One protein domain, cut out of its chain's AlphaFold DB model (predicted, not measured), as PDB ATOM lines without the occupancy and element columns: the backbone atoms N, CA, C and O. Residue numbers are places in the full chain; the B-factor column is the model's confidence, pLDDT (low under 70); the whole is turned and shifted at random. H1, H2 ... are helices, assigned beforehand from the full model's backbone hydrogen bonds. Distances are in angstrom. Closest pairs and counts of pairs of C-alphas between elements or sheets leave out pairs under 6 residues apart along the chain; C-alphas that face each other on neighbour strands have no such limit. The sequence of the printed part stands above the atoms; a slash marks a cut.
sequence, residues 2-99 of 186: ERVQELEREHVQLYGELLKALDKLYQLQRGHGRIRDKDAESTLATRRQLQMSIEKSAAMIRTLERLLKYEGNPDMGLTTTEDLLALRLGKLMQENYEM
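This is residues 2 to 99 of the 186 residues of an uncharacterized protein of Torulaspora delbrueckii (strain ATCC 10662 / CBS 1146 / NBRC 0425 / NCYC 2629 / NRRL Y-866) (UniProt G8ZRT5). One long helix, H2, makes most of the length of an open, loosely joined frame; H1 folds back and crosses its first half at a small distance, and H3 packs across its last part. The first residues of H1, 2 to 11, and the last of H3, 94 to 99, stick out from this frame. The printed part has 98 residues with three named helices, H1, H2 and H3 in chain order, and no named strand: the class is all helix. It is only just loose, close to extended, with a radius of gyration of the C-alphas of 18.8 A and spans of 61 by 29 by 26 A.

Start at H2, residues 38 to 72. Look at Thr 63, where H3, residues 81 to 99, touches it: the closest C-alphas, of Thr 63 and Ala 86, are 4.7 A apart. H2 touches H3 with residues 60 to 67 alone, and H3 touches H2 with residues 83 to 90 alone. The two run opposite ways at a steep tilt of 68 degrees, only just short of about perpendicular. Now go to Arg 48: H1, residues 2 to 29, is close but not clearly touching, with the C-alphas of Leu 19 and Arg 48 the closest, 7.0 A apart. H1 and H2 run opposite ways at a steep tilt of 41 degrees. H1 and H3 are apart. In H1, H2 and H3, every O i to N i+4 pair is within hydrogen-bond range.

Find C-alpha 38 at (26.155, -20.821, 3.336); from there H2 runs 50.9 A to C-alpha 72. H1 begins at C-alpha 2, (0.903, -32.679, 29.541), and runs 40.4 A to C-alpha 29. H3 runs 27.1 A from C-alpha 81 to C-alpha 99 at (18.131, -24.437, 37.536).

The outline is a rod, and the two C-alphas farthest apart, of Arg 34 and Asp 75, are 61.3 A from each other. The printed part has no cut, and both links are short, with 8 residues each. The model's confidence is low, with pLDDT under 70, at residues 31 to 37 and 71 to 79.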
ATOM      1  N   GLU A   2       0.049 -32.032  30.557       83.25
ATOM      2  CA  GLU A   2       0.903 -32.679  29.541       83.25
ATOM      3  C   GLU A   2       0.424 -32.420  28.104       83.25
ATOM      4  O   GLU A   2       1.203 -31.980  27.267       83.25
ATOM      5  N   ARG A   3      -0.889 -32.520  27.852       90.00
ATOM      6  CA  ARG A   3      -1.459 -32.222  26.529       90.00
ATOM      7  C   ARG A   3      -1.191 -30.797  26.029       90.00
ATOM      8  O   ARG A   3      -1.005 -30.588  24.837       90.00
ATOM      9  N   VAL A   4      -1.178 -29.810  26.927       86.75
ATOM     10  CA  VAL A   4      -0.884 -28.415  26.559       86.75
ATOM     11  C   VAL A   4       0.593 -28.273  26.202       86.75
ATOM     12  O   VAL A   4       0.913 -27.616  25.221       86.75
ATOM     13  N   GLN A   5       1.485 -28.946  26.932       87.19
ATOM     14  CA  GLN A   5       2.917 -28.949  26.628       87.19
ATOM     15  C   GLN A   5       3.227 -29.643  25.295       87.19
ATOM     16  O   GLN A   5       4.093 -29.187  24.555       87.19
ATOM     17  N   GLU A   6       2.528 -30.729  24.964       93.06
ATOM     18  CA  GLU A   6       2.637 -31.380  23.652       93.06
ATOM     19  C   GLU A   6       2.228 -30.435  22.523       93.06
ATOM     20  O   GLU A   6       2.992 -30.240  21.582       93.06
ATOM     21  N   LEU A   7       1.065 -29.789  22.653       94.44
ATOM     22  CA  LEU A   7       0.581 -28.824  21.665       94.44
ATOM     23  C   LEU A   7       1.505 -27.603  21.551       94.44
ATOM     24  O   LEU A   7       1.742 -27.113  20.451       94.44
ATOM     25  N   GLU A   8       2.073 -27.127  22.662       89.81
ATOM     26  CA  GLU A   8       3.086 -26.064  22.666       89.81
ATOM     27  C   GLU A   8       4.344 -26.495  21.889       89.81
ATOM     28  O   GLU A   8       4.882 -25.710  21.106       89.81
ATOM     29  N   ARG A   9       4.796 -27.747  22.046       92.31
ATOM     30  CA  ARG A   9       5.941 -28.291  21.294       92.31
ATOM     31  C   ARG A   9       5.640 -28.394  19.803       92.31
ATOM     32  O   ARG A   9       6.456 -27.940  19.001       92.31
ATOM     33  N   GLU A  10       4.485 -28.945  19.437       95.00
ATOM     34  CA  GLU A  10       4.035 -29.033  18.044       95.00
ATOM     35  C   GLU A  10       3.936 -27.638  17.413       95.00
ATOM     36  O   GLU A  10       4.458 -27.405  16.323       95.00
ATOM     37  N   HIS A  11       3.354 -26.674  18.131       93.62
ATOM     38  CA  HIS A  11       3.237 -25.296  17.666       93.62
ATOM     39  C   HIS A  11       4.607 -24.651  17.421       93.62
ATOM     40  O   HIS A  11       4.814 -24.030  16.381       93.62
ATOM     41  N   VAL A  12       5.572 -24.814  18.333       91.69
ATOM     42  CA  VAL A  12       6.931 -24.270  18.156       91.69
ATOM     43  C   VAL A  12       7.640 -24.906  16.956       91.69
ATOM     44  O   VAL A  12       8.333 -24.206  16.215       91.69
ATOM     45  N   GLN A  13       7.459 -26.211  16.735       92.94
ATOM     46  CA  GLN A  13       8.024 -26.909  15.577       92.94
ATOM     47  C   GLN A  13       7.431 -26.384  14.266       92.94
ATOM     48  O   GLN A  13       8.180 -25.938  13.394       92.94
ATOM     49  N   LEU A  14       6.098 -26.352  14.164       94.81
ATOM     50  CA  LEU A  14       5.387 -25.839  12.992       94.81
ATOM     51  C   LEU A  14       5.724 -24.372  12.720       94.81
ATOM     52  O   LEU A  14       5.950 -23.992  11.575       94.81
ATOM     53  N   TYR A  15       5.826 -23.551  13.764       92.81
ATOM     54  CA  TYR A  15       6.224 -22.153  13.638       92.81
ATOM     55  C   TYR A  15       7.642 -22.007  13.061       92.81
ATOM     56  O   TYR A  15       7.884 -21.213  12.149       92.81
ATOM     57  N   GLY A  16       8.583 -22.831  13.530       91.44
ATOM     58  CA  GLY A  16       9.942 -22.876  12.992       91.44
ATOM     59  C   GLY A  16      10.001 -23.336  11.530       91.44
ATOM     60  O   GLY A  16      10.802 -22.815  10.749       91.44
ATOM     61  N   GLU A  17       9.161 -24.292  11.138       92.88
ATOM     62  CA  GLU A  17       9.037 -24.750   9.751       92.88
ATOM     63  C   GLU A  17       8.386 -23.705   8.845       92.88
ATOM     64  O   GLU A  17       8.871 -23.471   7.736       92.88
ATOM     65  N   LEU A  18       7.358 -23.012   9.335       94.25
ATOM     66  CA  LEU A  18       6.688 -21.929   8.627       94.25
ATOM     67  C   LEU A  18       7.661 -20.788   8.312       94.25
ATOM     68  O   LEU A  18       7.745 -20.359   7.162       94.25
ATOM     69  N   LEU A  19       8.458 -20.345   9.291       91.06
ATOM     70  CA  LEU A  19       9.490 -19.321   9.075       91.06
ATOM     71  C   LEU A  19      10.515 -19.755   8.016       91.06
ATOM     72  O   LEU A  19      10.902 -18.971   7.147       91.06
ATOM     73  N   LYS A  20      10.931 -21.028   8.040       90.00
ATOM     74  CA  LYS A  20      11.827 -21.591   7.018       90.00
ATOM     75  C   LYS A  20      11.185 -21.588   5.633       90.00
ATOM     76  O   LYS A  20      11.866 -21.273   4.657       90.00
ATOM     77  N   ALA A  21       9.915 -21.968   5.534       90.56
ATOM     78  CA  ALA A  21       9.184 -22.002   4.274       90.56
ATOM     79  C   ALA A  21       8.979 -20.593   3.700       90.56
ATOM     80  O   ALA A  21       9.217 -20.387   2.512       90.56
ATOM     81  N   LEU A  22       8.625 -19.618   4.543       89.50
ATOM     82  CA  LEU A  22       8.453 -18.216   4.156       89.50
ATOM     83  C   LEU A  22       9.748 -17.608   3.614       89.50
ATOM     84  O   LEU A  22       9.737 -16.994   2.549       89.50
ATOM     85  N   ASP A  23      10.878 -17.835   4.285       87.12
ATOM     86  CA  ASP A  23      12.172 -17.353   3.796       87.12
ATOM     87  C   ASP A  23      12.555 -17.983   2.450       87.12
ATOM     88  O   ASP A  23      13.052 -17.291   1.560       87.12
ATOM     89  N   LYS A  24      12.308 -19.289   2.274       86.00
ATOM     90  CA  LYS A  24      12.550 -19.980   0.997       86.00
ATOM     91  C   LYS A  24      11.657 -19.429  -0.111       86.00
ATOM     92  O   LYS A  24      12.138 -19.190  -1.216       86.00
ATOM     93  N   LEU A  25      10.378 -19.195   0.179       88.19
ATOM     94  CA  LEU A  25       9.434 -18.606  -0.769       88.19
ATOM     95  C   LEU A  25       9.887 -17.206  -1.182       88.19
ATOM     96  O   LEU A  25       9.927 -16.902  -2.371       88.19
ATOM     97  N   TYR A  26      10.310 -16.384  -0.224       86.31
ATOM     98  CA  TYR A  26      10.822 -15.045  -0.494       86.31
ATOM     99  C   TYR A  26      12.086 -15.062  -1.372       86.31
ATOM    100  O   TYR A  26      12.205 -14.276  -2.315       86.31
ATOM    101  N   GLN A  27      13.017 -15.986  -1.114       84.75
ATOM    102  CA  GLN A  27      14.213 -16.171  -1.946       84.75
ATOM    103  C   GLN A  27      13.875 -16.610  -3.375       84.75
ATOM    104  O   GLN A  27      14.475 -16.109  -4.332       84.75
ATOM    105  N   LEU A  28      12.910 -17.523  -3.524       84.06
ATOM    106  CA  LEU A  28      12.414 -17.978  -4.824       84.06
ATOM    107  C   LEU A  28      11.730 -16.834  -5.584       84.06
ATOM    108  O   LEU A  28      12.021 -16.625  -6.759       84.06
ATOM    109  N   GLN A  29      10.897 -16.045  -4.902       85.38
ATOM    110  CA  GLN A  29      10.195 -14.897  -5.477       85.38
ATOM    111  C   GLN A  29      11.157 -13.794  -5.944       85.38
ATOM    112  O   GLN A  29      10.925 -13.176  -6.980       85.38
ATOM    113  N   ARG A  30      12.258 -13.555  -5.218       78.94
ATOM    114  CA  ARG A  30      13.290 -12.576  -5.607       78.94
ATOM    115  C   ARG A  30      14.315 -13.106  -6.617       78.94
ATOM    116  O   ARG A  30      15.286 -12.410  -6.903       78.94
ATOM    117  N   GLY A  31      14.156 -14.324  -7.139       67.25
ATOM    118  CA  GLY A  31      15.077 -14.899  -8.127       67.25
ATOM    119  C   GLY A  31      16.472 -15.244  -7.584       67.25
ATOM    120  O   GLY A  31      17.365 -15.567  -8.361       67.25
ATOM    121  N   HIS A  32      16.667 -15.224  -6.260       62.25
ATOM    122  CA  HIS A  32      17.943 -15.553  -5.603       62.25
ATOM    123  C   HIS A  32      18.125 -17.070  -5.390       62.25
ATOM    124  O   HIS A  32      19.112 -17.512  -4.811       62.25
ATOM    125  N   GLY A  33      17.193 -17.898  -5.875       57.78
ATOM    126  CA  GLY A  33      17.138 -19.342  -5.613       57.78
ATOM    127  C   GLY A  33      18.251 -20.204  -6.225       57.78
ATOM    128  O   GLY A  33      18.167 -21.425  -6.124       57.78
ATOM    129  N   ARG A  34      19.269 -19.626  -6.879       56.84
ATOM    130  CA  ARG A  34      20.329 -20.391  -7.564       56.84
ATOM    131  C   ARG A  34      21.669 -20.440  -6.836       56.84
ATOM    132  O   ARG A  34      22.473 -21.305  -7.165       56.84
ATOM    133  N   ILE A  35      21.910 -19.581  -5.848       55.19
ATOM    134  CA  ILE A  35      23.181 -19.567  -5.116       55.19
ATOM    135  C   ILE A  35      22.862 -19.760  -3.639       55.19
ATOM    136  O   ILE A  35      22.422 -18.854  -2.938       55.19
ATOM    137  N   ARG A  36      23.021 -21.002  -3.182       62.78
ATOM    138  CA  ARG A  36      22.928 -21.369  -1.770       62.78
ATOM    139  C   ARG A  36      24.219 -20.932  -1.080       62.78
ATOM    140  O   ARG A  36      25.083 -21.758  -0.793       62.78
ATOM    141  N   ASP A  37      24.357 -19.633  -0.852       69.88
ATOM    142  CA  ASP A  37      25.442 -19.109  -0.030       69.88
ATOM    143  C   ASP A  37      25.227 -19.585   1.408       69.88
ATOM    144  O   ASP A  37      24.205 -19.295   2.034       69.88
ATOM    145  N   LYS A  38      26.189 -20.347   1.941       76.75
ATOM    146  CA  LYS A  38      26.155 -20.821   3.336       76.75
ATOM    147  C   LYS A  38      26.030 -19.653   4.321       76.75
ATOM    148  O   LYS A  38      25.357 -19.785   5.340       76.75
ATOM    149  N   ASP A  39      26.597 -18.504   3.969       78.19
ATOM    150  CA  ASP A  39      26.514 -17.269   4.751       78.19
ATOM    151  C   ASP A  39      25.117 -16.626   4.682       78.19
ATOM    152  O   ASP A  39      24.618 -16.065   5.660       78.19
ATOM    153  N   ALA A  40      24.409 -16.769   3.559       78.56
ATOM    154  CA  ALA A  40      23.006 -16.368   3.472       78.56
ATOM    155  C   ALA A  40      22.110 -17.297   4.313       78.56
ATOM    156  O   ALA A  40      21.166 -16.845   4.957       78.56
ATOM    157  N   GLU A  41      22.412 -18.597   4.360       82.69
ATOM    158  CA  GLU A  41      21.671 -19.556   5.189       82.69
ATOM    159  C   GLU A  41      21.894 -19.303   6.694       82.69
ATOM    160  O   GLU A  41      20.931 -19.324   7.467       82.69
ATOM    161  N   SER A  42      23.126 -18.983   7.107       84.94
ATOM    162  CA  SER A  42      23.442 -18.644   8.500       84.94
ATOM    163  C   SER A  42      22.788 -17.329   8.937       84.94
ATOM    164  O   SER A  42      22.190 -17.278  10.010       84.94
ATOM    165  N   THR A  43      22.792 -16.291   8.094       87.25
ATOM    166  CA  THR A  43      22.130 -15.006   8.399       87.25
ATOM    167  C   THR A  43      20.602 -15.105   8.443       87.25
ATOM    168  O   THR A  43      19.950 -14.406   9.220       87.25
ATOM    169  N   LEU A  44      19.992 -15.994   7.654       87.69
ATOM    170  CA  LEU A  44      18.571 -16.313   7.805       87.69
ATOM    171  C   LEU A  44      18.293 -17.055   9.111       87.69
ATOM    172  O   LEU A  44      17.308 -16.761   9.788       87.69
ATOM    173  N   ALA A  45      19.152 -18.005   9.484       88.62
ATOM    174  CA  ALA A  45      19.015 -18.719  10.747       88.62
ATOM    175  C   ALA A  45      19.118 -17.767  11.950       88.62
ATOM    176  O   ALA A  45      18.267 -17.833  12.840       88.62
ATOM    177  N   THR A  46      20.077 -16.831  11.945       90.69
ATOM    178  CA  THR A  46      20.193 -15.816  13.005       90.69
ATOM    179  C   THR A  46      18.980 -14.894  13.040       90.69
ATOM    180  O   THR A  46      18.454 -14.634  14.120       90.69
ATOM    181  N   ARG A  47      18.451 -14.459  11.885       91.00
ATOM    182  CA  ARG A  47      17.213 -13.662  11.837       91.00
ATOM    183  C   ARG A  47      16.035 -14.394  12.474       91.00
ATOM    184  O   ARG A  47      15.330 -13.803  13.286       91.00
ATOM    185  N   ARG A  48      15.827 -15.672  12.139       90.50
ATOM    186  CA  ARG A  48      14.753 -16.486  12.736       90.50
ATOM    187  C   ARG A  48      14.922 -16.609  14.246       90.50
ATOM    188  O   ARG A  48      13.949 -16.468  14.980       90.50
ATOM    189  N   GLN A  49      16.149 -16.837  14.714       92.19
ATOM    190  CA  GLN A  49      16.445 -16.906  16.143       92.19
ATOM    191  C   GLN A  49      16.137 -15.578  16.848       92.19
ATOM    192  O   GLN A  49      15.524 -15.584  17.915       92.19
ATOM    193  N   LEU A  50      16.500 -14.447  16.236       92.69
ATOM    194  CA  LEU A  50      16.189 -13.119  16.758       92.69
ATOM    195  C   LEU A  50      14.679 -12.872  16.803       92.69
ATOM    196  O   LEU A  50      14.173 -12.461  17.842       92.69
ATOM    197  N   GLN A  51      13.944 -13.193  15.739       92.94
ATOM    198  CA  GLN A  51      12.486 -13.056  15.712       92.94
ATOM    199  C   GLN A  51      11.825 -13.868  16.836       92.94
ATOM    200  O   GLN A  51      11.037 -13.323  17.608       92.94
ATOM    201  N   MET A  52      12.227 -15.131  17.003       90.19
ATOM    202  CA  MET A  52      11.743 -15.960  18.109       90.19
ATOM    203  C   MET A  52      12.113 -15.371  19.475       90.19
ATOM    204  O   MET A  52      11.304 -15.425  20.398       90.19
ATOM    205  N   SER A  53      13.321 -14.821  19.642       92.94
ATOM    206  CA  SER A  53      13.719 -14.196  20.911       92.94
ATOM    207  C   SER A  53      12.887 -12.956  21.240       92.94
ATOM    208  O   SER A  53      12.494 -12.783  22.391       92.94
ATOM    209  N   ILE A  54      12.547 -12.146  20.231       93.62
ATOM    210  CA  ILE A  54      11.716 -10.954  20.396       93.62
ATOM    211  C   ILE A  54      10.301 -11.371  20.798       93.62
ATOM    212  O   ILE A  54       9.779 -10.867  21.786       93.62
ATOM    213  N   GLU A  55       9.706 -12.347  20.114       91.69
ATOM    214  CA  GLU A  55       8.371 -12.863  20.450       91.69
ATOM    215  C   GLU A  55       8.313 -13.455  21.863       91.69
ATOM    216  O   GLU A  55       7.393 -13.154  22.626       91.69
ATOM    217  N   LYS A  56       9.336 -14.227  22.253       90.75
ATOM    218  CA  LYS A  56       9.474 -14.746  23.621       90.75
ATOM    219  C   LYS A  56       9.601 -13.616  24.643       90.75
ATOM    220  O   LYS A  56       8.912 -13.640  25.657       90.75
ATOM    221  N   SER A  57      10.440 -12.609  24.381       91.19
ATOM    222  CA  SER A  57      10.589 -11.455  25.278       91.19
ATOM    223  C   SER A  57       9.309 -10.634  25.401       91.19
ATOM    224  O   SER A  57       8.965 -10.218  26.501       91.19
ATOM    225  N   ALA A  58       8.550 -10.477  24.317       92.50
ATOM    226  CA  ALA A  58       7.269  -9.785  24.344       92.50
ATOM    227  C   ALA A  58       6.255 -10.531  25.222       92.50
ATOM    228  O   ALA A  58       5.528  -9.900  25.989       92.50
ATOM    229  N   ALA A  59       6.232 -11.867  25.153       89.00
ATOM    230  CA  ALA A  59       5.419 -12.684  26.048       89.00
ATOM    231  C   ALA A  59       5.848 -12.513  27.517       89.00
ATOM    232  O   ALA A  59       4.994 -12.241  28.354       89.00
ATOM    233  N   MET A  60       7.153 -12.575  27.814       88.50
ATOM    234  CA  MET A  60       7.682 -12.376  29.173       88.50
ATOM    235  C   MET A  60       7.361 -10.985  29.739       88.50
ATOM    236  O   MET A  60       6.931 -10.868  30.882       88.50
ATOM    237  N   ILE A  61       7.517  -9.923  28.943       90.69
ATOM    238  CA  ILE A  61       7.193  -8.553  29.368       90.69
ATOM    239  C   ILE A  61       5.704  -8.447  29.704       90.69
ATOM    240  O   ILE A  61       5.352  -7.979  30.782       90.69
ATOM    241  N   ARG A  62       4.823  -8.961  28.835       88.12
ATOM    242  CA  ARG A  62       3.371  -8.952  29.080       88.12
ATOM    243  C   ARG A  62       2.984  -9.720  30.338       88.12
ATOM    244  O   ARG A  62       2.064  -9.302  31.037       88.12
ATOM    245  N   THR A  63       3.645 -10.838  30.634       87.88
ATOM    246  CA  THR A  63       3.375 -11.581  31.870       87.88
ATOM    247  C   THR A  63       3.898 -10.854  33.098       87.88
ATOM    248  O   THR A  63       3.181 -10.796  34.088       87.88
ATOM    249  N   LEU A  64       5.082 -10.239  33.036       86.88
ATOM    250  CA  LEU A  64       5.621  -9.451  34.149       86.88
ATOM    251  C   LEU A  64       4.751  -8.226  34.444       86.88
ATOM    252  O   LEU A  64       4.413  -7.986  35.597       86.88
ATOM    253  N   GLU A  65       4.313  -7.498  33.415       86.50
ATOM    254  CA  GLU A  65       3.376  -6.378  33.570       86.50
ATOM    255  C   GLU A  65       2.067  -6.803  34.250       86.50
ATOM    256  O   GLU A  65       1.496  -6.037  35.025       86.50
ATOM    257  N   ARG A  66       1.575  -8.016  33.970       84.06
ATOM    258  CA  ARG A  66       0.375  -8.569  34.615       84.06
ATOM    259  C   ARG A  66       0.632  -9.009  36.052       84.06
ATOM    260  O   ARG A  66      -0.181  -8.701  36.916       84.06
ATOM    261  N   LEU A  67       1.758  -9.669  36.318       83.44
ATOM    262  CA  LEU A  67       2.145 -10.075  37.672       83.44
ATOM    263  C   LEU A  67       2.344  -8.856  38.584       83.44
ATOM    264  O   LEU A  67       1.819  -8.837  39.691       83.44
ATOM    265  N   LEU A  68       2.983  -7.793  38.085       82.56
ATOM    266  CA  LEU A  68       3.142  -6.524  38.807       82.56
ATOM    267  C   LEU A  68       1.793  -5.868  39.146       82.56
ATOM    268  O   LEU A  68       1.615  -5.321  40.232       82.56
ATOM    269  N   LYS A  69       0.815  -5.932  38.232       79.44
ATOM    270  CA  LYS A  69      -0.550  -5.434  38.487       79.44
ATOM    271  C   LYS A  69      -1.282  -6.260  39.545       79.44
ATOM    272  O   LYS A  69      -2.069  -5.693  40.297       79.44
ATOM    273  N   TYR A  70      -1.019  -7.564  39.603       71.44
ATOM    274  CA  TYR A  70      -1.578  -8.464  40.609       71.44
ATOM    275  C   TYR A  70      -0.975  -8.211  42.001       71.44
ATOM    276  O   TYR A  70      -1.714  -8.119  42.977       71.44
ATOM    277  N   GLU A  71       0.344  -8.002  42.098       69.38
ATOM    278  CA  GLU A  71       1.016  -7.636  43.361       69.38
ATOM    279  C   GLU A  71       0.528  -6.292  43.927       69.38
ATOM    280  O   GLU A  71       0.425  -6.131  45.141       69.38
ATOM    281  N   GLY A  72       0.190  -5.336  43.056       67.31
ATOM    282  CA  GLY A  72      -0.333  -4.029  43.458       67.31
ATOM    283  C   GLY A  72      -1.819  -4.007  43.835       67.31
ATOM    284  O   GLY A  72      -2.262  -3.018  44.417       67.31
ATOM    285  N   ASN A  73      -2.600  -5.042  43.498       65.12
ATOM    286  CA  ASN A  73      -4.043  -5.059  43.754       65.12
ATOM    287  C   ASN A  73      -4.586  -6.501  43.916       65.12
ATOM    288  O   ASN A  73      -5.150  -7.059  42.971       65.12
ATOM    289  N   PRO A  74      -4.443  -7.116  45.107       62.41
ATOM    290  CA  PRO A  74      -4.769  -8.530  45.338       62.41
ATOM    291  C   PRO A  74      -6.273  -8.860  45.264       62.41
ATOM    292  O   PRO A  74      -6.630 -10.035  45.199       62.41
ATOM    293  N   ASP A  75      -7.149  -7.849  45.233       61.53
ATOM    294  CA  ASP A  75      -8.605  -8.011  45.071       61.53
ATOM    295  C   ASP A  75      -9.027  -8.279  43.612       61.53
ATOM    296  O   ASP A  75     -10.144  -8.739  43.356       61.53
ATOM    297  N   MET A  76      -8.136  -8.051  42.636       61.62
ATOM    298  CA  MET A  76      -8.313  -8.525  41.260       61.62
ATOM    299  C   MET A  76      -7.994 -10.022  41.220       61.62
ATOM    300  O   MET A  76      -6.904 -10.441  40.836       61.62
ATOM    301  N   GLY A  77      -8.948 -10.840  41.669       56.19
ATOM    302  CA  GLY A  77      -8.835 -12.297  41.631       56.19
ATOM    303  C   GLY A  77      -8.475 -12.824  40.234       56.19
ATOM    304  O   GLY A  77      -8.735 -12.163  39.225       56.19
ATOM    305  N   LEU A  78      -7.905 -14.036  40.180       62.16
ATOM    306  CA  LEU A  78      -7.526 -14.765  38.958       62.16
ATOM    307  C   LEU A  78      -8.749 -15.118  38.086       62.16
ATOM    308  O   LEU A  78      -9.135 -16.278  37.949       62.16
ATOM    309  N   THR A  79      -9.405 -14.115  37.525       66.50
ATOM    310  CA  THR A  79     -10.658 -14.277  36.785       66.50
ATOM    311  C   THR A  79     -10.402 -14.582  35.313       66.50
ATOM    312  O   THR A  79     -11.224 -15.240  34.675       66.50
ATOM    313  N   THR A  80      -9.240 -14.189  34.784       79.31
ATOM    314  CA  THR A  80      -8.907 -14.338  33.366       79.31
ATOM    315  C   THR A  80      -7.945 -15.495  33.106       79.31
ATOM    316  O   THR A  80      -6.963 -15.709  33.818       79.31
ATOM    317  N   THR A  81      -8.179 -16.224  32.012       80.81
ATOM    318  CA  THR A  81      -7.286 -17.294  31.529       80.81
ATOM    319  C   THR A  81      -5.866 -16.796  31.256       80.81
ATOM    320  O   THR A  81      -4.901 -17.525  31.467       80.81
ATOM    321  N   GLU A  82      -5.723 -15.540  30.841       80.19
ATOM    322  CA  GLU A  82      -4.430 -14.892  30.625       80.19
ATOM    323  C   GLU A  82      -3.640 -14.686  31.928       80.19
ATOM    324  O   GLU A  82      -2.412 -14.755  31.908       80.19
ATOM    325  N   ASP A  83      -4.317 -14.502  33.062       80.75
ATOM    326  CA  ASP A  83      -3.666 -14.309  34.364       80.75
ATOM    327  C   ASP A  83      -3.175 -15.650  34.930       80.75
ATOM    328  O   ASP A  83      -2.070 -15.745  35.465       80.75
ATOM    329  N   LEU A  84      -3.935 -16.727  34.700       83.56
ATOM    330  CA  LEU A  84      -3.486 -18.100  34.966       83.56
ATOM    331  C   LEU A  84      -2.250 -18.467  34.128       83.56
ATOM    332  O   LEU A  84      -1.323 -19.103  34.635       83.56
ATOM    333  N   LEU A  85      -2.214 -18.053  32.858       86.00
ATOM    334  CA  LEU A  85      -1.049 -18.245  31.989       86.00
ATOM    335  C   LEU A  85       0.148 -17.401  32.441       86.00
ATOM    336  O   LEU A  85       1.270 -17.906  32.426       86.00
ATOM    337  N   ALA A  86      -0.077 -16.162  32.886       86.88
ATOM    338  CA  ALA A  86       0.979 -15.307  33.422       86.88
ATOM    339  C   ALA A  86       1.611 -15.905  34.687       86.88
ATOM    340  O   ALA A  86       2.834 -15.954  34.791       86.88
ATOM    341  N   LEU A  87       0.801 -16.448  35.600       86.44
ATOM    342  CA  LEU A  87       1.295 -17.152  36.786       86.44
ATOM    343  C   LEU A  87       2.039 -18.440  36.439       86.44
ATOM    344  O   LEU A  87       3.079 -18.723  37.030       86.44
ATOM    345  N   ARG A  88       1.542 -19.217  35.466       88.56
ATOM    346  CA  ARG A  88       2.258 -20.402  34.970       88.56
ATOM    347  C   ARG A  88       3.621 -20.011  34.403       88.56
ATOM    348  O   ARG A  88       4.605 -20.670  34.726       88.56
ATOM    349  N   LEU A  89       3.683 -18.967  33.576       89.25
ATOM    350  CA  LEU A  89       4.946 -18.515  32.999       89.25
ATOM    351  C   LEU A  89       5.886 -17.968  34.078       89.25
ATOM    352  O   LEU A  89       7.064 -18.291  34.046       89.25
ATOM    353  N   GLY A  90       5.367 -17.233  35.065       89.06
ATOM    354  CA  GLY A  90       6.144 -16.757  36.211       89.06
ATOM    355  C   GLY A  90       6.799 -17.896  36.996       89.06
ATOM    356  O   GLY A  90       7.999 -17.845  37.250       89.06
ATOM    357  N   LYS A  91       6.050 -18.968  37.292       91.06
ATOM    358  CA  LYS A  91       6.603 -20.175  37.935       91.06
ATOM    359  C   LYS A  91       7.691 -20.833  37.090       91.06
ATOM    360  O   LYS A  91       8.768 -21.100  37.601       91.06
ATOM    361  N   LEU A  92       7.442 -21.026  35.793       90.31
ATOM    362  CA  LEU A  92       8.434 -21.605  34.877       90.31
ATOM    363  C   LEU A  92       9.695 -20.741  34.762       90.31
ATOM    364  O   LEU A  92      10.793 -21.273  34.641       90.31
ATOM    365  N   MET A  93       9.556 -19.411  34.789       90.25
ATOM    366  CA  MET A  93      10.699 -18.501  34.797       90.25
ATOM    367  C   MET A  93      11.508 -18.655  36.084       90.25
ATOM    368  O   MET A  93      12.727 -18.761  36.006       90.25
ATOM    369  N   GLN A  94      10.850 -18.710  37.244       92.69
ATOM    370  CA  GLN A  94      11.522 -18.914  38.526       92.69
ATOM    371  C   GLN A  94      12.249 -20.264  38.588       92.69
ATOM    372  O   GLN A  94      13.432 -20.293  38.911       92.69
ATOM    373  N   GLU A  95      11.585 -21.356  38.200       94.81
ATOM    374  CA  GLU A  95      12.194 -22.692  38.116       94.81
ATOM    375  C   GLU A  95      13.418 -22.701  37.186       94.81
ATOM    376  O   GLU A  95      14.430 -23.328  37.492       94.81
ATOM    377  N   ASN A  96      13.358 -21.976  36.063       93.38
ATOM    378  CA  ASN A  96      14.490 -21.856  35.146       93.38
ATOM    379  C   ASN A  96      15.666 -21.088  35.778       93.38
ATOM    380  O   ASN A  96      16.807 -21.516  35.657       93.38
ATOM    381  N   TYR A  97      15.398 -19.997  36.503       93.19
ATOM    382  CA  TYR A  97      16.442 -19.261  37.227       93.19
ATOM    383  C   TYR A  97      17.094 -20.096  38.336       93.19
ATOM    384  O   TYR A  97      18.306 -20.007  38.536       93.19
ATOM    385  N   GLU A  98      16.309 -20.905  39.048       96.25
ATOM    386  CA  GLU A  98      16.820 -21.835  40.060       96.25
ATOM    387  C   GLU A  98      17.706 -22.915  39.417       96.25
ATOM    388  O   GLU A  98      18.823 -23.148  39.877       96.25
ATOM    389  N   MET A  99      17.287 -23.496  38.286       95.62
ATOM    390  CA  MET A  99      18.131 -24.437  37.536       95.62
ATOM    391  C   MET A  99      19.412 -23.793  37.001       95.62
ATOM    392  O   MET A  99      20.472 -24.411  37.074       95.62
TER     393      MET A  99